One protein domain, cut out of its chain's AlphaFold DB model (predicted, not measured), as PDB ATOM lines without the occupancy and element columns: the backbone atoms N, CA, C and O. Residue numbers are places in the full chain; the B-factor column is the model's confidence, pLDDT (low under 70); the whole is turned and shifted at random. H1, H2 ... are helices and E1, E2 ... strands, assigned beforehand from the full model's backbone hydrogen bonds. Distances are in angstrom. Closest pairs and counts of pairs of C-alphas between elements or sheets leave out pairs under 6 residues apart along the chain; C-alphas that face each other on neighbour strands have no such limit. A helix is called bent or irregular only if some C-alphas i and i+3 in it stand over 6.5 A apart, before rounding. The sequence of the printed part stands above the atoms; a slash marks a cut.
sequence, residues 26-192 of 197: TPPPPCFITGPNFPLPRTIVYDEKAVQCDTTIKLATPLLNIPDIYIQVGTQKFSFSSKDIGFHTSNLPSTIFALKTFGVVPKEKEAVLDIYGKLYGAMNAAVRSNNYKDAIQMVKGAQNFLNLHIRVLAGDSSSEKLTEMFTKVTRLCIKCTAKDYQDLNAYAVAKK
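What this domain is: This is residues 26 to 192 of the 197 residues of an uncharacterized protein of Puccinia triticina (isolate 1-1 / race 1 (BBBD)) (UniProt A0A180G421). A small antiparallel sheet stands at one end, and helices are stacked outward from it: H2 covers one face of the sheet, H3 packs on H2 in the middle, H1 and H4 pack on H3, and H5 stands at the far end. The unnamed residues 26 to 50 wind loosely before the sheet. The printed part has 167 residues, with three named strands followed by five named helices, and is mostly helix. The sheet's order is E1, E2, E3. The whole is compact, with a radius of gyration of the C-alphas of 15.7 A and spans of 46 by 32 by 31 A.

How they stand to each other: E1, residues 51 to 54, and E2, residues 68 to 73, form an antiparallel hairpin at 125 degrees, with N 52 and O 70 2.8 A apart, within hydrogen-bond range. E2 and E3, residues 76 to 79, form another at 154 degrees, with N 71 and O 78 at 2.8 A; the three strands make a meander, each the antiparallel neighbour of the one before. H1, residues 94 to 102, is not on the sheet. H2, residues 107 to 129, is on it at a height of 9.7 A, making two layers, a helix on one face of a sheet; the C-alphas of Tyr 70 and Leu 119 are the closest of E2 and H2, 6.8 A apart. H2 is irregular, with C-alphas 108 and 111 7.9 A apart, and has a kink of 31 degrees near residue 114. The hub is H3, residues 133 to 154. It touches H2, opposite ways at a shallow tilt of 24 degrees, closest at the C-alphas of Lys 107 and Leu 153, 5.5 A. It touches H1, the same way at 31 degrees, a shallow tilt, closest at the C-alphas of Thr 95 and Ala 142, 4.4 A. It touches H4, residues 159 to 171, closest at the C-alphas of Phe 145 and Val 169, 5.7 A. H5, residues 178 to 190, only just touches H4, with 3 pairs of C-alphas within 8 A, the closest those of Thr 170 and Tyr 181, 7.2 A. H3 and H5 are apart. Every O i to N i+4 pair is within hydrogen-bond range in H1, H3, H4 and H5, and 17 of 19 in H2.

Where its parts are: E1 begins at C-alpha 51, (137.533, 122.369, 160.862). E2 is 16.7 A long, H2 32.6 A, H3 31.4 A, H4 18.2 A and H5 18.4 A. H5 ends at C-alpha 190, (107.899, 114.497, 149.869).

The domain as a whole: The C-alphas farthest apart are those of Thr 26 and Ala 178, 47.9 A. The printed part has no cut. The links E1 to E2 and E3 to H1 are long. Mean pLDDT of the printed part is 77.2; residues 26 to 45, 48, 55 to 67, 81 to 91 and 157 are under 70.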
ATOM      1  N   THR A  26     151.381 124.529 158.908       42.81
ATOM      2  CA  THR A  26     151.047 125.671 159.798       42.81
ATOM      3  C   THR A  26     150.213 125.365 161.049       42.81
ATOM      4  O   THR A  26     149.101 124.877 160.930       42.81
ATOM      5  N   PRO A  27     150.644 125.743 162.266       45.72
ATOM      6  CA  PRO A  27     149.780 125.601 163.431       45.72
ATOM      7  C   PRO A  27     148.473 126.410 163.261       45.72
ATOM      8  O   PRO A  27     148.549 127.605 162.964       45.72
ATOM      9  N   PRO A  28     147.294 125.797 163.483       49.62
ATOM     10  CA  PRO A  28     147.077 124.371 163.737       49.62
ATOM     11  C   PRO A  28     147.013 123.561 162.424       49.62
ATOM     12  O   PRO A  28     146.309 123.967 161.496       49.62
ATOM     13  N   PRO A  29     147.711 122.410 162.335       49.59
ATOM     14  CA  PRO A  29     147.640 121.574 161.150       49.59
ATOM     15  C   PRO A  29     146.211 121.078 160.914       49.59
ATOM     16  O   PRO A  29     145.473 120.860 161.881       49.59
ATOM     17  N   PRO A  30     145.812 120.882 159.647       51.91
ATOM     18  CA  PRO A  30     144.494 120.365 159.326       51.91
ATOM     19  C   PRO A  30     144.331 119.008 159.998       51.91
ATOM     20  O   PRO A  30     145.211 118.147 159.927       51.91
ATOM     21  N   CYS A  31     143.196 118.838 160.668       56.62
ATOM     22  CA  CYS A  31     142.975 117.730 161.589       56.62
ATOM     23  C   CYS A  31     143.235 116.358 161.010       56.62
ATOM     24  O   CYS A  31     143.721 115.471 161.707       56.62
ATOM     25  N   PHE A  32     142.936 116.216 159.722       61.69
ATOM     26  CA  PHE A  32     143.071 114.978 158.990       61.69
ATOM     27  C   PHE A  32     143.548 115.261 157.580       61.69
ATOM     28  O   PHE A  32     142.758 115.361 156.650       61.69
ATOM     29  N   ILE A  33     144.864 115.327 157.419       52.16
ATOM     30  CA  ILE A  33     145.502 115.083 156.130       52.16
ATOM     31  C   ILE A  33     146.487 113.946 156.353       52.16
ATOM     32  O   ILE A  33     147.612 114.160 156.802       52.16
ATOM     33  N   THR A  34     146.064 112.705 156.090       48.44
ATOM     34  CA  THR A  34     147.008 111.585 156.173       48.44
ATOM     35  C   THR A  34     147.780 111.465 154.869       48.44
ATOM     36  O   THR A  34     147.472 110.677 153.975       48.44
ATOM     37  N   GLY A  35     148.850 112.235 154.816       44.66
ATOM     38  CA  GLY A  35     150.007 111.895 154.021       44.66
ATOM     39  C   GLY A  35     149.856 112.029 152.499       44.66
ATOM     40  O   GLY A  35     148.770 112.151 151.937       44.66
ATOM     41  N   PRO A  36     150.998 111.997 151.804       46.09
ATOM     42  CA  PRO A  36     151.095 112.303 150.378       46.09
ATOM     43  C   PRO A  36     150.513 111.221 149.448       46.09
ATOM     44  O   PRO A  36     150.399 111.455 148.249       46.09
ATOM     45  N   ASN A  37     150.146 110.043 149.971       46.84
ATOM     46  CA  ASN A  37     149.908 108.838 149.162       46.84
ATOM     47  C   ASN A  37     148.428 108.488 148.922       46.84
ATOM     48  O   ASN A  37     148.148 107.560 148.167       46.84
ATOM     49  N   PHE A  38     147.478 109.210 149.526       55.03
ATOM     50  CA  PHE A  38     146.044 108.955 149.349       55.03
ATOM     51  C   PHE A  38     145.307 110.242 148.963       55.03
ATOM     52  O   PHE A  38     144.747 110.913 149.831       55.03
ATOM     53  N   PRO A  39     145.291 110.615 147.667       57.34
ATOM     54  CA  PRO A  39     144.556 111.791 147.226       57.34
ATOM     55  C   PRO A  39     143.061 111.619 147.521       57.34
ATOM     56  O   PRO A  39     142.454 110.595 147.188       57.34
ATOM     57  N   LEU A  40     142.459 112.630 148.150       58.72
ATOM     58  CA  LEU A  40     141.032 112.625 148.446       58.72
ATOM     59  C   LEU A  40     140.218 112.597 147.140       58.72
ATOM     60  O   LEU A  40     140.517 113.349 146.207       58.72
ATOM     61  N   PRO A  41     139.162 111.767 147.042       61.06
ATOM     62  CA  PRO A  41     138.238 111.847 145.921       61.06
ATOM     63  C   PRO A  41     137.640 113.254 145.817       61.06
ATOM     64  O   PRO A  41     137.183 113.794 146.822       61.06
ATOM     65  N   ARG A  42     137.525 113.797 144.596       63.06
ATOM     66  CA  ARG A  42     136.930 115.129 144.326       63.06
ATOM     67  C   ARG A  42     135.517 115.320 144.896       63.06
ATOM     68  O   ARG A  42     135.043 116.438 145.021       63.06
ATOM     69  N   THR A  43     134.828 114.224 145.208       59.97
ATOM     70  CA  THR A  43     133.492 114.228 145.816       59.97
ATOM     71  C   THR A  43     133.495 114.610 147.297       59.97
ATOM     72  O   THR A  43     132.426 114.822 147.860       59.97
ATOM     73  N   ILE A  44     134.658 114.619 147.950       63.59
ATOM     74  CA  ILE A  44     134.804 115.048 149.338       63.59
ATOM     75  C   ILE A  44     135.184 116.523 149.319       63.59
ATOM     76  O   ILE A  44     136.284 116.880 148.915       63.59
ATOM     77  N   VAL A  45     134.247 117.363 149.744       68.75
ATOM     78  CA  VAL A  45     134.433 118.807 149.871       68.75
ATOM     79  C   VAL A  45     134.257 119.161 151.341       68.75
ATOM     80  O   VAL A  45     133.266 118.759 151.952       68.75
ATOM     81  N   TYR A  46     135.227 119.867 151.914       71.88
ATOM     82  CA  TYR A  46     135.175 120.385 153.277       71.88
ATOM     83  C   TYR A  46     136.068 121.624 153.408       71.88
ATOM     84  O   TYR A  46     136.885 121.904 152.532       71.88
ATOM     85  N   ASP A  47     135.881 122.375 154.490       74.75
ATOM     86  CA  ASP A  47     136.674 123.564 154.792       74.75
ATOM     87  C   ASP A  47     137.781 123.217 155.794       74.75
ATOM     88  O   ASP A  47     137.552 123.146 157.001       74.75
ATOM     89  N   GLU A  48     138.988 122.993 155.277       69.44
ATOM     90  CA  GLU A  48     140.182 122.661 156.066       69.44
ATOM     91  C   GLU A  48     140.571 123.738 157.080       69.44
ATOM     92  O   GLU A  48     141.221 123.426 158.074       69.44
ATOM     93  N   LYS A  49     140.184 124.999 156.849       73.00
ATOM     94  CA  LYS A  49     140.543 126.124 157.722       73.00
ATOM     95  C   LYS A  49     139.543 126.313 158.856       73.00
ATOM     96  O   LYS A  49     139.907 126.831 159.909       73.00
ATOM     97  N   ALA A  50     138.289 125.924 158.639       77.75
ATOM     98  CA  ALA A  50     137.239 126.026 159.647       77.75
ATOM     99  C   ALA A  50     137.183 124.806 160.581       77.75
ATOM    100  O   ALA A  50     136.743 124.939 161.725       77.75
ATOM    101  N   VAL A  51     137.599 123.627 160.105       77.75
ATOM    102  CA  VAL A  51     137.533 122.369 160.862       77.75
ATOM    103  C   VAL A  51     138.720 122.242 161.819       77.75
ATOM    104  O   VAL A  51     139.876 122.203 161.407       77.75
ATOM    105  N   GLN A  52     138.417 122.125 163.109       79.31
ATOM    106  CA  GLN A  52     139.365 122.025 164.216       79.31
ATOM    107  C   GLN A  52     139.236 120.693 164.952       79.31
ATOM    108  O   GLN A  52     138.199 120.034 164.901       79.31
ATOM    109  N   CYS A  53     140.299 120.304 165.654       74.69
ATOM    110  CA  CYS A  53     140.411 118.996 166.290       74.69
ATOM    111  C   CYS A  53     140.025 119.127 167.745       74.69
ATOM    112  O   CYS A  53     140.546 119.999 168.447       74.69
ATOM    113  N   ASP A  54     139.191 118.219 168.228       72.25
ATOM    114  CA  ASP A  54     138.960 118.082 169.652       72.25
ATOM    115  C   ASP A  54     139.995 117.139 170.270       72.25
ATOM    116  O   ASP A  54     139.825 115.923 170.317       72.25
ATOM    117  N   THR A  55     141.096 117.716 170.745       63.69
ATOM    118  CA  THR A  55     142.151 116.984 171.463       63.69
ATOM    119  C   THR A  55     141.847 116.817 172.955       63.69
ATOM    120  O   THR A  55     142.623 116.188 173.676       63.69
ATOM    121  N   THR A  56     140.729 117.376 173.439       63.84
ATOM    122  CA  THR A  56     140.344 117.321 174.858       63.84
ATOM    123  C   THR A  56     139.612 116.027 175.215       63.84
ATOM    124  O   THR A  56     139.632 115.602 176.373       63.84
ATOM    125  N   ILE A  57     139.033 115.349 174.220       57.97
ATOM    126  CA  ILE A  57     138.373 114.053 174.379       57.97
ATOM    127  C   ILE A  57     139.449 112.957 174.437       57.97
ATOM    128  O   ILE A  57     139.947 112.479 173.424       57.97
ATOM    129  N   LYS A  58     139.830 112.563 175.659       50.00
ATOM    130  CA  LYS A  58     140.827 111.503 175.927       50.00
ATOM    131  C   LYS A  58     140.255 110.077 175.934       50.00
ATOM    132  O   LYS A  58     140.994 109.127 176.178       50.00
ATOM    133  N   LEU A  59     138.952 109.912 175.723       45.72
ATOM    134  CA  LEU A  59     138.252 108.635 175.861       45.72
ATOM    135  C   LEU A  59     137.869 108.085 174.489       45.72
ATOM    136  O   LEU A  59     137.179 108.765 173.741       45.72
ATOM    137  N   ALA A  60     138.311 106.853 174.211       46.38
ATOM    138  CA  ALA A  60     137.794 105.958 173.178       46.38
ATOM    139  C   ALA A  60     137.343 106.674 171.894       46.38
ATOM    140  O   ALA A  60     136.150 106.756 171.611       46.38
ATOM    141  N   THR A  61     138.301 107.178 171.107       51.75
ATOM    142  CA  THR A  61     138.011 107.611 169.735       51.75
ATOM    143  C   THR A  61     137.209 106.497 169.056       51.75
ATOM    144  O   THR A  61     137.727 105.376 168.968       51.75
ATOM    145  N   PRO A  62     135.980 106.746 168.571       49.38
ATOM    146  CA  PRO A  62     135.135 105.702 167.983       49.38
ATOM    147  C   PRO A  62     135.771 105.056 166.741       49.38
ATOM    148  O   PRO A  62     135.338 104.007 166.276       49.38
ATOM    149  N   LEU A  63     136.830 105.682 166.222       58.38
ATOM    150  CA  LEU A  63     137.633 105.254 165.086       58.38
ATOM    151  C   LEU A  63     139.108 105.031 165.458       58.38
ATOM    152  O   LEU A  63     139.979 105.223 164.618       58.38
ATOM    153  N   LEU A  64     139.368 104.669 166.722       54.38
ATOM    154  CA  LEU A  64     140.618 104.199 167.352       54.38
ATOM    155  C   LEU A  64     141.928 104.989 167.138       54.38
ATOM    156  O   LEU A  64     142.869 104.702 167.862       54.38
ATOM    157  N   ASN A  65     142.006 105.966 166.226       58.53
ATOM    158  CA  ASN A  65     143.135 106.889 166.001       58.53
ATOM    159  C   ASN A  65     142.725 108.188 165.265       58.53
ATOM    160  O   ASN A  65     143.582 108.957 164.835       58.53
ATOM    161  N   ILE A  66     141.426 108.435 165.073       67.00
ATOM    162  CA  ILE A  66     140.911 109.659 164.442       67.00
ATOM    163  C   ILE A  66     140.313 110.528 165.555       67.00
ATOM    164  O   ILE A  66     139.298 110.116 166.120       67.00
ATOM    165  N   PRO A  67     140.931 111.672 165.918       67.06
ATOM    166  CA  PRO A  67     140.318 112.654 166.804       67.06
ATOM    167  C   PRO A  67     138.906 113.070 166.374       67.06
ATOM    168  O   PRO A  67     138.533 113.028 165.201       67.06
ATOM    169  N   ASP A  68     138.118 113.543 167.329       73.12
ATOM    170  CA  ASP A  68     136.884 114.231 166.980       73.12
ATOM    171  C   ASP A  68     137.208 115.578 166.321       73.12
ATOM    172  O   ASP A  68     138.261 116.181 166.547       73.12
ATOM    173  N   ILE A  69     136.290 116.058 165.488       78.19
ATOM    174  CA  ILE A  69     136.400 117.350 164.807       78.19
ATOM    175  C   ILE A  69     135.200 118.226 165.097       78.19
ATOM    176  O   ILE A  69     134.093 117.736 165.322       78.19
ATOM    177  N   TYR A  70     135.419 119.532 165.048       83.00
ATOM    178  CA  TYR A  70     134.390 120.537 165.234       83.00
ATOM    179  C   TYR A  70     134.666 121.798 164.414       83.00
ATOM    180  O   TYR A  70     135.779 122.039 163.965       83.00
ATOM    181  N   ILE A  71     133.636 122.615 164.229       85.88
ATOM    182  CA  ILE A  71     133.716 123.979 163.716       85.88
ATOM    183  C   ILE A  71     133.172 124.896 164.812       85.88
ATOM    184  O   ILE A  71     132.105 124.642 165.374       85.88
ATOM    185  N   GLN A  72     133.904 125.961 165.126       87.00
ATOM    186  CA  GLN A  72     133.464 126.999 166.053       87.00
ATOM    187  C   GLN A  72     132.863 128.165 165.256       87.00
ATOM    188  O   GLN A  72     133.536 128.740 164.403       87.00
ATOM    189  N   VAL A  73     131.614 128.534 165.543       85.31
ATOM    190  CA  VAL A  73     130.946 129.703 164.952       85.31
ATOM    191  C   VAL A  73     130.507 130.629 166.080       85.31
ATOM    192  O   VAL A  73     129.570 130.336 166.822       85.31
ATOM    193  N   GLY A  74     131.224 131.743 166.246       86.56
ATOM    194  CA  GLY A  74     131.060 132.612 167.412       86.56
ATOM    195  C   GLY A  74     131.335 131.842 168.708       86.56
ATOM    196  O   GLY A  74     132.389 131.228 168.865       86.56
ATOM    197  N   THR A  75     130.378 131.840 169.633       85.81
ATOM    198  CA  THR A  75     130.457 131.074 170.890       85.81
ATOM    199  C   THR A  75     129.969 129.631 170.757       85.81
ATOM    200  O   THR A  75     130.188 128.829 171.664       85.81
ATOM    201  N   GLN A  76     129.351 129.262 169.632       87.25
ATOM    202  CA  GLN A  76     128.786 127.934 169.433       87.25
ATOM    203  C   GLN A  76     129.805 126.966 168.825       87.25
ATOM    204  O   GLN A  76     130.424 127.247 167.798       87.25
ATOM    205  N   LYS A  77     129.925 125.786 169.440       85.75
ATOM    206  CA  LYS A  77     130.735 124.671 168.947       85.75
ATOM    207  C   LYS A  77     129.848 123.646 168.245       85.75
ATOM    208  O   LYS A  77     128.954 123.073 168.867       85.75
ATOM    209  N   PHE A  78     130.121 123.389 166.971       83.81
ATOM    210  CA  PHE A  78     129.497 122.324 166.192       83.81
ATOM    211  C   PHE A  78     130.495 121.195 166.023       83.81
ATOM    212  O   PHE A  78     131.410 121.297 165.216       83.81
ATOM    213  N   SER A  79     130.337 120.115 166.769       80.56
ATOM    214  CA  SER A  79     131.158 118.925 166.560       80.56
ATOM    215  C   SER A  79     130.561 118.056 165.457       80.56
ATOM    216  O   SER A  79     129.338 118.016 165.288       80.56
ATOM    217  N   PHE A  80     131.405 117.301 164.747       78.56
ATOM    218  CA  PHE A  80     130.953 116.084 164.067       78.56
ATOM    219  C   PHE A  80     130.103 115.304 165.059       78.56
ATOM    220  O   PHE A  80     130.429 115.352 166.241       78.56
ATOM    221  N   SER A  81     129.004 114.698 164.600       64.00
ATOM    222  CA  SER A  81     127.878 114.189 165.402       64.00
ATOM    223  C   SER A  81     128.324 113.263 166.543       64.00
ATOM    224  O   SER A  81     128.170 112.044 166.471       64.00
ATOM    225  N   SER A  82     128.887 113.854 167.597       49.00
ATOM    226  CA  SER A  82     129.847 113.280 168.561       49.00
ATOM    227  C   SER A  82     129.166 112.345 169.554       49.00
ATOM    228  O   SER A  82     129.725 111.973 170.579       49.00
ATOM    229  N   LYS A  83     127.931 111.955 169.233       52.06
ATOM    230  CA  LYS A  83     127.095 111.025 169.974       52.06
ATOM    231  C   LYS A  83     126.496 109.903 169.109       52.06
ATOM    232  O   LYS A  83     126.068 108.910 169.684       52.06
ATOM    233  N   ASP A  84     126.501 109.986 167.768       46.03
ATOM    234  CA  ASP A  84     125.384 109.374 167.024       46.03
ATOM    235  C   ASP A  84     125.683 108.469 165.824       46.03
ATOM    236  O   ASP A  84     124.856 107.605 165.518       46.03
ATOM    237  N   ILE A  85     126.847 108.552 165.163       57.66
ATOM    238  CA  ILE A  85     127.263 107.389 164.363       57.66
ATOM    239  C   ILE A  85     127.808 106.410 165.379       57.66
ATOM    240  O   ILE A  85     129.011 106.334 165.603       57.66
ATOM    241  N   GLY A  86     126.903 105.741 166.085       54.34
ATOM    242  CA  GLY A  86     127.251 104.673 166.988       54.34
ATOM    243  C   GLY A  86     127.912 103.582 166.169       54.34
ATOM    244  O   GLY A  86     127.265 102.627 165.761       54.34
ATOM    245  N   PHE A  87     129.224 103.702 165.985       50.59
ATOM    246  CA  PHE A  87     130.072 102.594 165.592       50.59
ATOM    247  C   PHE A  87     129.860 101.424 166.576       50.59
ATOM    248  O   PHE A  87     130.036 100.272 166.188       50.59
ATOM    249  N   HIS A  88     129.357 101.718 167.795       43.41
ATOM    250  CA  HIS A  88     129.022 100.743 168.836       43.41
ATOM    251  C   HIS A  88     127.639 100.876 169.532       43.41
ATOM    252  O   HIS A  88     127.270  99.943 170.236       43.41
ATOM    253  N   THR A  89     126.858 101.964 169.381       44.50
ATOM    254  CA  THR A  89     125.677 102.230 170.260       44.50
ATOM    255  C   THR A  89     124.375 102.672 169.576       44.50
ATOM    256  O   THR A  89     123.328 102.702 170.220       44.50
ATOM    257  N   SER A  90     124.397 103.007 168.284       55.91
ATOM    258  CA  SER A  90     123.199 103.387 167.531       55.91
ATOM    259  C   SER A  90     122.647 102.153 166.826       55.91
ATOM    260  O   SER A  90     123.310 101.592 165.956       55.91
ATOM    261  N   ASN A  91     121.409 101.763 167.142       64.62
ATOM    262  CA  ASN A  91     120.689 100.740 166.374       64.62
ATOM    263  C   ASN A  91     120.272 101.235 164.977       64.62
ATOM    264  O   ASN A  91     119.775 100.449 164.174       64.62
ATOM    265  N   LEU A  92     120.434 102.531 164.681       78.38
ATOM    266  CA  LEU A  92     120.057 103.104 163.397       78.38
ATOM    267  C   LEU A  92     121.223 103.044 162.402       78.38
ATOM    268  O   LEU A  92     122.335 103.472 162.734       78.38
ATOM    269  N   PRO A  93     120.966 102.603 161.157       86.19
ATOM    270  CA  PRO A  93     121.878 102.817 160.043       86.19
ATOM    271  C   PRO A  93     122.271 104.292 159.918       86.19
ATOM    272  O   PRO A  93     121.430 105.178 160.069       86.19
ATOM    273  N   SER A  94     123.530 104.577 159.586       84.12
ATOM    274  CA  SER A  94     124.059 105.951 159.542       84.12
ATOM    275  C   SER A  94     123.311 106.858 158.556       84.12
ATOM    276  O   SER A  94     123.068 108.028 158.846       84.12
ATOM    277  N   THR A  95     122.889 106.316 157.413       89.62
ATOM    278  CA  THR A  95     122.045 107.024 156.442       89.62
ATOM    279  C   THR A  95     120.691 107.407 157.041       89.62
ATOM    280  O   THR A  95     120.197 108.503 156.795       89.62
ATOM    281  N   ILE A  96     120.106 106.538 157.868       90.81
ATOM    282  CA  ILE A  96     118.802 106.767 158.505       90.81
ATOM    283  C   ILE A  96     118.919 107.717 159.687       90.81
ATOM    284  O   ILE A  96     118.050 108.565 159.883       90.81
ATOM    285  N   PHE A  97     120.020 107.642 160.431       88.00
ATOM    286  CA  PHE A  97     120.367 108.676 161.392       88.00
ATOM    287  C   PHE A  97     120.435 110.054 160.712       88.00
ATOM    288  O   PHE A  97     119.797 110.999 161.173       88.00
ATOM    289  N   ALA A  98     121.141 110.159 159.580       88.94
ATOM    290  CA  ALA A  98     121.241 111.405 158.826       88.94
ATOM    291  C   ALA A  98     119.876 111.874 158.298       88.94
ATOM    292  O   ALA A  98     119.562 113.059 158.400       88.94
ATOM    293  N   LEU A  99     119.037 110.953 157.813       92.06
ATOM    294  CA  LEU A  99     117.660 111.240 157.409       92.06
ATOM    295  C   LEU A  99     116.850 111.870 158.543       92.06
ATOM    296  O   LEU A  99     116.269 112.937 158.360       92.06
ATOM    297  N   LYS A 100     116.828 111.232 159.716       90.25
ATOM    298  CA  LYS A 100     116.023 111.686 160.859       90.25
ATOM    299  C   LYS A 100     116.551 112.979 161.477       90.25
ATOM    300  O   LYS A 100     115.759 113.792 161.937       90.25
ATOM    301  N   THR A 101     117.868 113.171 161.468       87.06
ATOM    302  CA  THR A 101     118.521 114.324 162.103       87.06
ATOM    303  C   THR A 101     118.543 115.542 161.191       87.06
ATOM    304  O   THR A 101     118.202 116.642 161.618       87.06
ATOM    305  N   PHE A 102     118.929 115.358 159.928       90.00
ATOM    306  CA  PHE A 102     119.143 116.460 158.994       90.00
ATOM    307  C   PHE A 102     117.978 116.656 158.033       90.00
ATOM    308  O   PHE A 102     117.715 117.788 157.662       90.00
ATOM    309  N   GLY A 103     117.239 115.603 157.666       89.44
ATOM    310  CA  GLY A 103     116.145 115.690 156.687       89.44
ATOM    311  C   GLY A 103     114.937 116.521 157.139       89.44
ATOM    312  O   GLY A 103     114.092 116.874 156.313       89.44
ATOM    313  N   VAL A 104     114.864 116.834 158.436       88.69
ATOM    314  CA  VAL A 104     113.847 117.697 159.061       88.69
ATOM    315  C   VAL A 104     114.314 119.144 159.238       88.69
ATOM    316  O   VAL A 104     113.529 119.989 159.663       88.69
ATOM    317  N   VAL A 105     115.585 119.443 158.951       88.25
ATOM    318  CA  VAL A 105     116.134 120.790 159.117       88.25
ATOM    319  C   VAL A 105     115.579 121.685 158.007       88.25
ATOM    320  O   VAL A 105     115.689 121.348 156.827       88.25
ATOM    321  N   PRO A 106     114.938 122.811 158.350       87.50
ATOM    322  CA  PRO A 106     114.291 123.645 157.355       87.50
ATOM    323  C   PRO A 106     115.315 124.551 156.652       87.50
ATOM    324  O   PRO A 106     116.452 124.709 157.109       87.50
ATOM    325  N   LYS A 107     114.913 125.152 155.525       87.12
ATOM    326  CA  LYS A 107     115.803 125.925 154.642       87.12
ATOM    327  C   LYS A 107     116.493 127.088 155.361       87.12
ATOM    328  O   LYS A 107     117.650 127.381 155.093       87.12
ATOM    329  N   GLU A 108     115.829 127.709 156.328       88.31
ATOM    330  CA  GLU A 108     116.352 128.845 157.096       88.31
ATOM    331  C   GLU A 108     117.570 128.462 157.954       88.31
ATOM    332  O   GLU A 108     118.310 129.329 158.412       88.31
ATOM    333  N   LYS A 109     117.797 127.159 158.168       86.50
ATOM    334  CA  LYS A 109     118.944 126.607 158.898       86.50
ATOM    335  C   LYS A 109     119.976 125.945 157.978       86.50
ATOM    336  O   LYS A 109     120.817 125.187 158.457       86.50
ATOM    337  N   GLU A 110     119.965 126.250 156.680       86.06
ATOM    338  CA  GLU A 110     120.918 125.706 155.701       86.06
ATOM    339  C   GLU A 110     122.385 125.926 156.107       86.06
ATOM    340  O   GLU A 110     123.198 125.016 155.966       86.06
ATOM    341  N   ALA A 111     122.723 127.069 156.717       86.25
ATOM    342  CA  ALA A 111     124.078 127.332 157.213       86.25
ATOM    343  C   ALA A 111     124.557 126.289 158.244       86.25
ATOM    344  O   ALA A 111     125.729 125.917 158.261       86.25
ATOM    345  N   VAL A 112     123.649 125.768 159.078       87.00
ATOM    346  CA  VAL A 112     123.962 124.690 160.030       87.00
ATOM    347  C   VAL A 112     124.219 123.379 159.288       87.00
ATOM    348  O   VAL A 112     125.135 122.638 159.640       87.00
ATOM    349  N   LEU A 113     123.451 123.095 158.234       88.62
ATOM    350  CA  LEU A 113     123.662 121.911 157.400       88.62
ATOM    351  C   LEU A 113     124.981 121.974 156.631       88.62
ATOM    352  O   LEU A 113     125.647 120.950 156.532       88.62
ATOM    353  N   ASP A 114     125.387 123.146 156.141       87.19
ATOM    354  CA  ASP A 114     126.689 123.341 155.492       87.19
ATOM    355  C   ASP A 114     127.851 123.060 156.459       87.19
ATOM    356  O   ASP A 114     128.794 122.343 156.115       87.19
ATOM    357  N   ILE A 115     127.745 123.530 157.709       87.69
ATOM    358  CA  ILE A 115     128.703 123.205 158.780       87.69
ATOM    359  C   ILE A 115     128.792 121.687 158.977       87.69
ATOM    360  O   ILE A 115     129.889 121.124 158.961       87.69
ATOM    361  N   TYR A 116     127.655 120.997 159.102       86.56
ATOM    362  CA  TYR A 116     127.658 119.537 159.202       86.56
ATOM    363  C   TYR A 116     128.191 118.870 157.927       86.56
ATOM    364  O   TYR A 116     128.925 117.892 158.025       86.56
ATOM    365  N   GLY A 117     127.912 119.407 156.739       85.88
ATOM    366  CA  GLY A 117     128.428 118.908 155.462       85.88
ATOM    367  C   GLY A 117     129.952 118.900 155.440       85.88
ATOM    368  O   GLY A 117     130.567 117.878 155.120       85.88
ATOM    369  N   LYS A 118     130.559 120.003 155.890       84.12
ATOM    370  CA  LYS A 118     132.011 120.139 156.065       84.12
ATOM    371  C   LYS A 118     132.555 119.137 157.082       84.12
ATOM    372  O   LYS A 118     133.539 118.461 156.794       84.12
ATOM    373  N   LEU A 119     131.893 118.975 158.229       84.25
ATOM    374  CA  LEU A 119     132.297 118.013 159.261       84.25
ATOM    375  C   LEU A 119     132.232 116.557 158.765       84.25
ATOM    376  O   LEU A 119     133.179 115.797 158.960       84.25
ATOM    377  N   TYR A 120     131.163 116.157 158.069       83.94
ATOM    378  CA  TYR A 120     131.052 114.820 157.470       83.94
ATOM    379  C   TYR A 120     132.059 114.601 156.333       83.94
ATOM    380  O   TYR A 120     132.582 113.494 156.184       83.94
ATOM    381  N   GLY A 121     132.358 115.637 155.545       82.75
ATOM    382  CA  GLY A 121     133.407 115.603 154.526       82.75
ATOM    383  C   GLY A 121     134.790 115.369 155.125       82.75
ATOM    384  O   GLY A 121     135.482 114.438 154.708       82.75
ATOM    385  N   ALA A 122     135.146 116.140 156.152       80.38
ATOM    386  CA  ALA A 122     136.403 115.995 156.879       80.38
ATOM    387  C   ALA A 122     136.528 114.616 157.551       80.38
ATOM    388  O   ALA A 122     137.576 113.976 157.462       80.38
ATOM    389  N   MET A 123     135.449 114.095 158.146       81.50
ATOM    390  CA  MET A 123     135.471 112.751 158.727       81.50
ATOM    391  C   MET A 123     135.639 111.663 157.657       81.50
ATOM    392  O   MET A 123     136.417 110.732 157.853       81.50
ATOM    393  N   ASN A 124     134.961 111.769 156.503       81.12
ATOM    394  CA  ASN A 124     135.123 110.807 155.404       81.12
ATOM    395  C   ASN A 124     136.555 110.829 154.851       81.12
ATOM    396  O   ASN A 124     137.115 109.776 154.541       81.12
ATOM    397  N   ALA A 125     137.153 112.020 154.747       77.25
ATOM    398  CA  ALA A 125     138.563 112.166 154.411       77.25
ATOM    399  C   ALA A 125     139.425 111.377 155.403       77.25
ATOM    400  O   ALA A 125     140.135 110.468 154.980       77.25
ATOM    401  N   ALA A 126     139.255 111.617 156.707       75.75
ATOM    402  CA  ALA A 126     140.014 110.977 157.779       75.75
ATOM    403  C   ALA A 126     139.944 109.438 157.773       75.75
ATOM    404  O   ALA A 126     140.974 108.765 157.865       75.75
ATOM    405  N   VAL A 127     138.747 108.856 157.636       77.19
ATOM    406  CA  VAL A 127     138.581 107.387 157.641       77.19
ATOM    407  C   VAL A 127     139.162 106.723 156.395       77.19
ATOM    408  O   VAL A 127     139.663 105.602 156.478       77.19
ATOM    409  N   ARG A 128     139.135 107.400 155.239       76.81
ATOM    410  CA  ARG A 128     139.744 106.903 153.990       76.81
ATOM    411  C   ARG A 128     141.252 106.884 154.071       76.81
ATOM    412  O   ARG A 128     141.880 105.882 153.757       76.81
ATOM    413  N   SER A 129     141.774 108.002 154.527       73.50
ATOM    414  CA  SER A 129     143.157 108.253 154.858       73.50
ATOM    415  C   SER A 129     143.782 107.158 155.741       73.50
ATOM    416  O   SER A 129     144.868 106.662 155.454       73.50
ATOM    417  N   ASN A 130     143.041 106.694 156.753       71.38
ATOM    418  CA  ASN A 130     143.457 105.611 157.653       71.38
ATOM    419  C   ASN A 130     142.997 104.203 157.208       71.38
ATOM    420  O   ASN A 130     143.181 103.235 157.940       71.38
ATOM    421  N   ASN A 131     142.399 104.066 156.018       74.38
ATOM    422  CA  ASN A 131     141.903 102.802 155.454       74.38
ATOM    423  C   ASN A 131     140.889 102.040 156.347       74.38
ATOM    424  O   ASN A 131     140.815 100.808 156.325       74.38
ATOM    425  N   TYR A 132     140.048 102.757 157.102       76.19
ATOM    426  CA  TYR A 132     138.999 102.163 157.943       76.19
ATOM    427  C   TYR A 132     137.730 101.860 157.139       76.19
ATOM    428  O   TYR A 132     136.755 102.608 157.159       76.19
ATOM    429  N   LYS A 133     137.742 100.742 156.405       76.75
ATOM    430  CA  LYS A 133     136.714 100.368 155.411       76.75
ATOM    431  C   LYS A 133     135.272 100.386 155.924       76.75
ATOM    432  O   LYS A 133     134.411 100.947 155.243       76.75
ATOM    433  N   ASP A 134     135.020  99.837 157.107       72.81
ATOM    434  CA  ASP A 134     133.669  99.799 157.682       72.81
ATOM    435  C   ASP A 134     133.165 101.211 157.994       72.81
ATOM    436  O   ASP A 134     132.025 101.569 157.687       72.81
ATOM    437  N   ALA A 135     134.060 102.061 158.498       76.00
ATOM    438  CA  ALA A 135     133.747 103.442 158.806       76.00
ATOM    439  C   ALA A 135     133.555 104.316 157.570       76.00
ATOM    440  O   ALA A 135     132.681 105.184 157.561       76.00
ATOM    441  N   ILE A 136     134.307 104.048 156.498       79.12
ATOM    442  CA  ILE A 136     134.134 104.729 155.212       79.12
ATOM    443  C   ILE A 136     132.685 104.605 154.749       79.12
ATOM    444  O   ILE A 136     132.096 105.605 154.352       79.12
ATOM    445  N   GLN A 137     132.096 103.408 154.789       77.19
ATOM    446  CA  GLN A 137     130.727 103.226 154.299       77.19
ATOM    447  C   GLN A 137     129.701 103.926 155.192       77.19
ATOM    448  O   GLN A 137     128.809 104.602 154.678       77.19
ATOM    449  N   MET A 138     129.868 103.842 156.515       75.94
ATOM    450  CA  MET A 138     128.959 104.486 157.466       75.94
ATOM    451  C   MET A 138     128.958 106.012 157.307       75.94
ATOM    452  O   MET A 138     127.894 106.615 157.153       75.94
ATOM    453  N   VAL A 139     130.137 106.640 157.273       81.69
ATOM    454  CA  VAL A 139     130.259 108.098 157.119       81.69
ATOM    455  C   VAL A 139     129.801 108.537 155.727       81.69
ATOM    456  O   VAL A 139     129.117 109.550 155.590       81.69
ATOM    457  N   LYS A 140     130.109 107.755 154.684       85.62
ATOM    458  CA  LYS A 140     129.737 108.082 153.303       85.62
ATOM    459  C   LYS A 140     128.223 108.050 153.079       85.62
ATOM    460  O   LYS A 140     127.732 108.914 152.358       85.62
ATOM    461  N   GLY A 141     127.489 107.111 153.679       86.19
ATOM    462  CA  GLY A 141     126.022 107.069 153.599       86.19
ATOM    463  C   GLY A 141     125.376 108.337 154.162       86.19
ATOM    464  O   GLY A 141     124.651 109.038 153.454       86.19
ATOM    465  N   ALA A 142     125.751 108.703 155.390       87.19
ATOM    466  CA  ALA A 142     125.284 109.922 156.046       87.19
ATOM    467  C   ALA A 142     125.682 111.202 155.284       87.19
ATOM    468  O   ALA A 142     124.841 112.069 155.053       87.19
ATOM    469  N   GLN A 143     126.934 111.294 154.817       88.31
ATOM    470  CA  GLN A 143     127.408 112.437 154.030       88.31
ATOM    471  C   GLN A 143     126.626 112.600 152.717       88.31
ATOM    472  O   GLN A 143     126.276 113.717 152.343       88.31
ATOM    473  N   ASN A 144     126.347 111.505 151.998       90.44
ATOM    474  CA  ASN A 144     125.596 111.585 150.742       90.44
ATOM    475  C   ASN A 144     124.153 112.025 150.985       90.44
ATOM    476  O   ASN A 144     123.639 112.821 150.199       90.44
ATOM    477  N   PHE A 145     123.526 111.566 152.074       92.19
ATOM    478  CA  PHE A 145     122.193 112.039 152.440       92.19
ATOM    479  C   PHE A 145     122.206 113.538 152.746       92.19
ATOM    480  O   PHE A 145     121.387 114.282 152.214       92.19
ATOM    481  N   LEU A 146     123.162 113.998 153.555       91.25
ATOM    482  CA  LEU A 146     123.279 115.408 153.913       91.25
ATOM    483  C   LEU A 146     123.483 116.291 152.673       91.25
ATOM    484  O   LEU A 146     122.780 117.282 152.497       91.25
ATOM    485  N   ASN A 147     124.365 115.875 151.761       89.88
ATOM    486  CA  ASN A 147     124.577 116.563 150.488       89.88
ATOM    487  C   ASN A 147     123.310 116.591 149.623       89.88
ATOM    488  O   ASN A 147     123.019 117.613 149.006       89.88
ATOM    489  N   LEU A 148     122.558 115.485 149.564       92.06
ATOM    490  CA  LEU A 148     121.272 115.440 148.867       92.06
ATOM    491  C   LEU A 148     120.292 116.440 149.484       92.06
ATOM    492  O   LEU A 148     119.654 117.198 148.760       92.06
ATOM    493  N   HIS A 149     120.182 116.466 150.811       93.25
ATOM    494  CA  HIS A 149     119.250 117.347 151.503       93.25
ATOM    495  C   HIS A 149     119.587 118.829 151.299       93.25
ATOM    496  O   HIS A 149     118.700 119.605 150.957       93.25
ATOM    497  N   ILE A 150     120.865 119.208 151.395       90.88
ATOM    498  CA  ILE A 150     121.327 120.573 151.094       90.88
ATOM    499  C   ILE A 150     120.932 120.973 149.665       90.88
ATOM    500  O   ILE A 150     120.367 122.040 149.452       90.88
ATOM    501  N   ARG A 151     121.141 120.089 148.680       90.50
ATOM    502  CA  ARG A 151     120.777 120.338 147.272       90.50
ATOM    503  C   ARG A 151     119.271 120.517 147.073       90.50
ATOM    504  O   ARG A 151     118.848 121.388 146.319       90.50
ATOM    505  N   VAL A 152     118.469 119.725 147.782       91.31
ATOM    506  CA  VAL A 152     117.007 119.868 147.805       91.31
ATOM    507  C   VAL A 152     116.596 121.232 148.370       91.31
ATOM    508  O   VAL A 152     115.734 121.890 147.795       91.31
ATOM    509  N   LEU A 153     117.209 121.685 149.469       90.62
ATOM    510  CA  LEU A 153     116.901 122.988 150.080       90.62
ATOM    511  C   LEU A 153     117.350 124.174 149.211       90.62
ATOM    512  O   LEU A 153     116.628 125.174 149.108       90.62
ATOM    513  N   ALA A 154     118.487 124.032 148.527       87.88
ATOM    514  CA  ALA A 154     118.979 124.995 147.545       87.88
ATOM    515  C   ALA A 154     118.023 125.163 146.348       87.88
ATOM    516  O   ALA A 154     118.078 126.175 145.654       87.88
ATOM    517  N   GLY A 155     117.093 124.221 146.146       83.44
ATOM    518  CA  GLY A 155     116.123 124.259 145.058       83.44
ATOM    519  C   GLY A 155     116.712 123.819 143.721       83.44
ATOM    520  O   GLY A 155     116.232 124.274 142.684       83.44
ATOM    521  N   ASP A 156     117.741 122.955 143.732       81.75
ATOM    522  CA  ASP A 156     118.288 122.371 142.502       81.75
ATOM    523  C   ASP A 156     117.139 121.700 141.719       81.75
ATOM    524  O   ASP A 156     116.514 120.745 142.177       81.75
ATOM    525  N   SER A 157     116.840 122.229 140.531       61.28
ATOM    526  CA  SER A 157     115.677 121.852 139.712       61.28
ATOM    527  C   SER A 157     115.930 120.658 138.786       61.28
ATOM    528  O   SER A 157     114.999 120.141 138.167       61.28
ATOM    529  N   SER A 158     117.181 120.196 138.686       74.56
ATOM    530  CA  SER A 158     117.538 119.010 137.906       74.56
ATOM    531  C   SER A 158     117.114 117.751 138.660       74.56
ATOM    532  O   SER A 158     117.828 117.260 139.541       74.56
ATOM    533  N   SER A 159     115.940 117.224 138.297       74.81
ATOM    534  CA  SER A 159     115.420 115.971 138.848       74.81
ATOM    535  C   SER A 159     116.424 114.828 138.683       74.81
ATOM    536  O   SER A 159     116.632 114.081 139.629       74.81
ATOM    537  N   GLU A 160     117.128 114.757 137.550       85.06
ATOM    538  CA  GLU A 160     118.134 113.727 137.256       85.06
ATOM    539  C   GLU A 160     119.290 113.711 138.261       85.06
ATOM    540  O   GLU A 160     119.640 112.658 138.790       85.06
ATOM    541  N   LYS A 161     119.862 114.876 138.587       86.38
ATOM    542  CA  LYS A 161     120.981 114.954 139.535       86.38
ATOM    543  C   LYS A 161     120.548 114.594 140.954       86.38
ATOM    544  O   LYS A 161     121.277 113.898 141.663       86.38
ATOM    545  N   LEU A 162     119.367 115.050 141.377       90.62
ATOM    546  CA  LEU A 162     118.805 114.680 142.679       90.62
ATOM    547  C   LEU A 162     118.493 113.181 142.744       90.62
ATOM    548  O   LEU A 162     118.767 112.554 143.766       90.62
ATOM    549  N   THR A 163     117.999 112.597 141.653       91.56
ATOM    550  CA  THR A 163     117.781 111.152 141.520       91.56
ATOM    551  C   THR A 163     119.092 110.378 141.598       91.56
ATOM    552  O   THR A 163     119.195 109.462 142.406       91.56
ATOM    553  N   GLU A 164     120.139 110.779 140.871       90.25
ATOM    554  CA  GLU A 164     121.453 110.125 140.939       90.25
ATOM    555  C   GLU A 164     122.028 110.161 142.368       90.25
ATOM    556  O   GLU A 164     122.585 109.177 142.871       90.25
ATOM    557  N   MET A 165     121.882 111.299 143.054       91.31
ATOM    558  CA  MET A 165     122.286 111.441 144.450       91.31
ATOM    559  C   MET A 165     121.448 110.555 145.375       91.31
ATOM    560  O   MET A 165     122.013 109.896 146.247       91.31
ATOM    561  N   PHE A 166     120.133 110.478 145.170       93.69
ATOM    562  CA  PHE A 166     119.252 109.604 145.940       93.69
ATOM    563  C   PHE A 166     119.588 108.119 145.743       93.69
ATOM    564  O   PHE A 166     119.741 107.399 146.728       93.69
ATOM    565  N   THR A 167     119.850 107.674 144.513       92.75
ATOM    566  CA  THR A 167     120.309 106.304 144.221       92.75
ATOM    567  C   THR A 167     121.646 105.991 144.903       92.75
ATOM    568  O   THR A 167     121.885 104.879 145.381       92.75
ATOM    569  N   LYS A 168     122.548 106.976 145.018       91.25
ATOM    570  CA  LYS A 168     123.781 106.811 145.807       91.25
ATOM    571  C   LYS A 168     123.483 106.663 147.298       91.25
ATOM    572  O   LYS A 168     124.125 105.834 147.940       91.25
ATOM    573  N   VAL A 169     122.543 107.440 147.837       92.44
ATOM    574  CA  VAL A 169     122.117 107.364 149.243       92.44
ATOM    575  C   VAL A 169     121.542 105.988 149.568       92.44
ATOM    576  O   VAL A 169     121.983 105.371 150.537       92.44
ATOM    577  N   THR A 170     120.624 105.476 148.746       92.69
ATOM    578  CA  THR A 170     120.009 104.155 148.951       92.69
ATOM    579  C   THR A 170     121.050 103.041 148.872       92.69
ATOM    580  O   THR A 170     121.121 102.212 149.776       92.69
ATOM    581  N   ARG A 171     121.955 103.070 147.883       91.19
ATOM    582  CA  ARG A 171     123.047 102.085 147.759       91.19
ATOM    583  C   ARG A 171     124.017 102.094 148.947       91.19
ATOM    584  O   ARG A 171     124.629 101.076 149.252       91.19
ATOM    585  N   LEU A 172     124.203 103.245 149.591       89.25
ATOM    586  CA  LEU A 172     125.089 103.407 150.749       89.25
ATOM    587  C   LEU A 172     124.360 103.221 152.091       89.25
ATOM    588  O   LEU A 172     124.962 103.425 153.144       89.25
ATOM    589  N   CYS A 173     123.085 102.828 152.073       89.06
ATOM    590  CA  CYS A 173     122.286 102.525 153.257       89.06
ATOM    591  C   CYS A 173     122.659 101.140 153.825       89.06
ATOM    592  O   CYS A 173     121.944 100.149 153.680       89.06
ATOM    593  N   ILE A 174     123.833 101.051 154.455       85.62
ATOM    594  CA  ILE A 174     124.345  99.799 155.028       85.62
ATOM    595  C   ILE A 174     123.553  99.425 156.286       85.62
ATOM    596  O   ILE A 174     123.350 100.270 157.153       85.62
ATOM    597  N   LYS A 175     123.156  98.148 156.406       86.00
ATOM    598  CA  LYS A 175     122.291  97.605 157.481       86.00
ATOM    599  C   LYS A 175     120.856  98.159 157.492       86.00
ATOM    600  O   LYS A 175     120.155  97.986 158.482       86.00
ATOM    601  N   CYS A 176     120.408  98.792 156.408       89.25
ATOM    602  CA  CYS A 176     119.036  99.277 156.299       89.25
ATOM    603  C   CYS A 176     118.035  98.133 156.112       89.25
ATOM    604  O   CYS A 176     118.232  97.225 155.302       89.25
ATOM    605  N   THR A 177     116.956  98.194 156.879       93.19
ATOM    606  CA  THR A 177     115.791  97.311 156.803       93.19
ATOM    607  C   THR A 177     114.829  97.764 155.702       93.19
ATOM    608  O   THR A 177     114.939  98.868 155.171       93.19
ATOM    609  N   ALA A 178     113.817  96.951 155.381       94.56
ATOM    610  CA  ALA A 178     112.762  97.362 154.449       94.56
ATOM    611  C   ALA A 178     112.064  98.667 154.885       94.56
ATOM    612  O   ALA A 178     111.750  99.511 154.048       94.56
ATOM    613  N   LYS A 179     111.884  98.868 156.197       94.62
ATOM    614  CA  LYS A 179     111.293 100.089 156.757       94.62
ATOM    615  C   LYS A 179     112.181 101.318 156.541       94.62
ATOM    616  O   LYS A 179     111.673 102.395 156.252       94.62
ATOM    617  N   ASP A 180     113.496 101.150 156.625       94.31
ATOM    618  CA  ASP A 180     114.461 102.223 156.380       94.31
ATOM    619  C   ASP A 180     114.424 102.697 154.917       94.31
ATOM    620  O   ASP A 180     114.440 103.897 154.641       94.31
ATOM    621  N   TYR A 181     114.293 101.765 153.966       94.88
ATOM    622  CA  TYR A 181     114.098 102.110 152.555       94.88
ATOM    623  C   TYR A 181     112.745 102.779 152.297       94.88
ATOM    624  O   TYR A 181     112.674 103.715 151.502       94.88
ATOM    625  N   GLN A 182     111.682 102.362 152.993       95.12
ATOM    626  CA  GLN A 182     110.393 103.060 152.939       95.12
ATOM    627  C   GLN A 182     110.517 104.509 153.428       95.12
ATOM    628  O   GLN A 182     109.964 105.402 152.793       95.12
ATOM    629  N   ASP A 183     111.278 104.757 154.495       95.12
ATOM    630  CA  ASP A 183     111.502 106.110 155.019       95.12
ATOM    631  C   ASP A 183     112.294 106.986 154.036       95.12
ATOM    632  O   ASP A 183     111.945 108.149 153.817       95.12
ATOM    633  N   LEU A 184     113.312 106.425 153.375       95.56
ATOM    634  CA  LEU A 184     114.038 107.118 152.305       95.56
ATOM    635  C   LEU A 184     113.139 107.432 151.104       95.56
ATOM    636  O   LEU A 184     113.183 108.545 150.576       95.56
ATOM    637  N   ASN A 185     112.294 106.488 150.690       94.88
ATOM    638  CA  ASN A 185     111.358 106.695 149.588       94.88
ATOM    639  C   ASN A 185     110.289 107.736 149.942       94.88
ATOM    640  O   ASN A 185     109.981 108.597 149.121       94.88
ATOM    641  N   ALA A 186     109.772 107.724 151.173       95.19
ATOM    642  CA  ALA A 186     108.840 108.738 151.658       95.19
ATOM    643  C   ALA A 186     109.468 110.139 151.626       95.19
ATOM    644  O   ALA A 186     108.829 111.096 151.184       95.19
ATOM    645  N   TYR A 187     110.741 110.256 152.016       95.12
ATOM    646  CA  TYR A 187     111.498 111.499 151.874       95.12
ATOM    647  C   TYR A 187     111.615 111.936 150.405       95.12
ATOM    648  O   TYR A 187     111.341 113.096 150.094       95.12
ATOM    649  N   ALA A 188     111.971 111.026 149.492       93.44
ATOM    650  CA  ALA A 188     112.076 111.336 148.065       93.44
ATOM    651  C   ALA A 188     110.747 111.834 147.481       93.44
ATOM    652  O   ALA A 188     110.726 112.878 146.830       93.44
ATOM    653  N   VAL A 189     109.633 111.165 147.795       92.06
ATOM    654  CA  VAL A 189     108.284 111.588 147.384       92.06
ATOM    655  C   VAL A 189     107.953 112.976 147.934       92.06
ATOM    656  O   VAL A 189     107.563 113.862 147.173       92.06
ATOM    657  N   ALA A 190     108.172 113.208 149.231       91.50
ATOM    658  CA  ALA A 190     107.899 114.497 149.869       91.50
ATOM    659  C   ALA A 190     108.719 115.649 149.264       91.50
ATOM    660  O   ALA A 190     108.265 116.793 149.226       91.50
ATOM    661  N   LYS A 191     109.929 115.354 148.777       91.00
ATOM    662  CA  LYS A 191     110.828 116.323 148.137       91.00
ATOM    663  C   LYS A 191     110.756 116.314 146.608       91.00
ATOM    664  O   LYS A 191     111.550 117.002 145.976       91.00
ATOM    665  N   LYS A 192     109.792 115.592 146.021       90.12
ATOM    666  CA  LYS A 192     109.579 115.477 144.566       90.12
ATOM    667  C   LYS A 192     110.822 114.992 143.803       90.12
ATOM    668  O   LYS A 192     111.051 115.386 142.663       90.12
TER     669      LYS A 192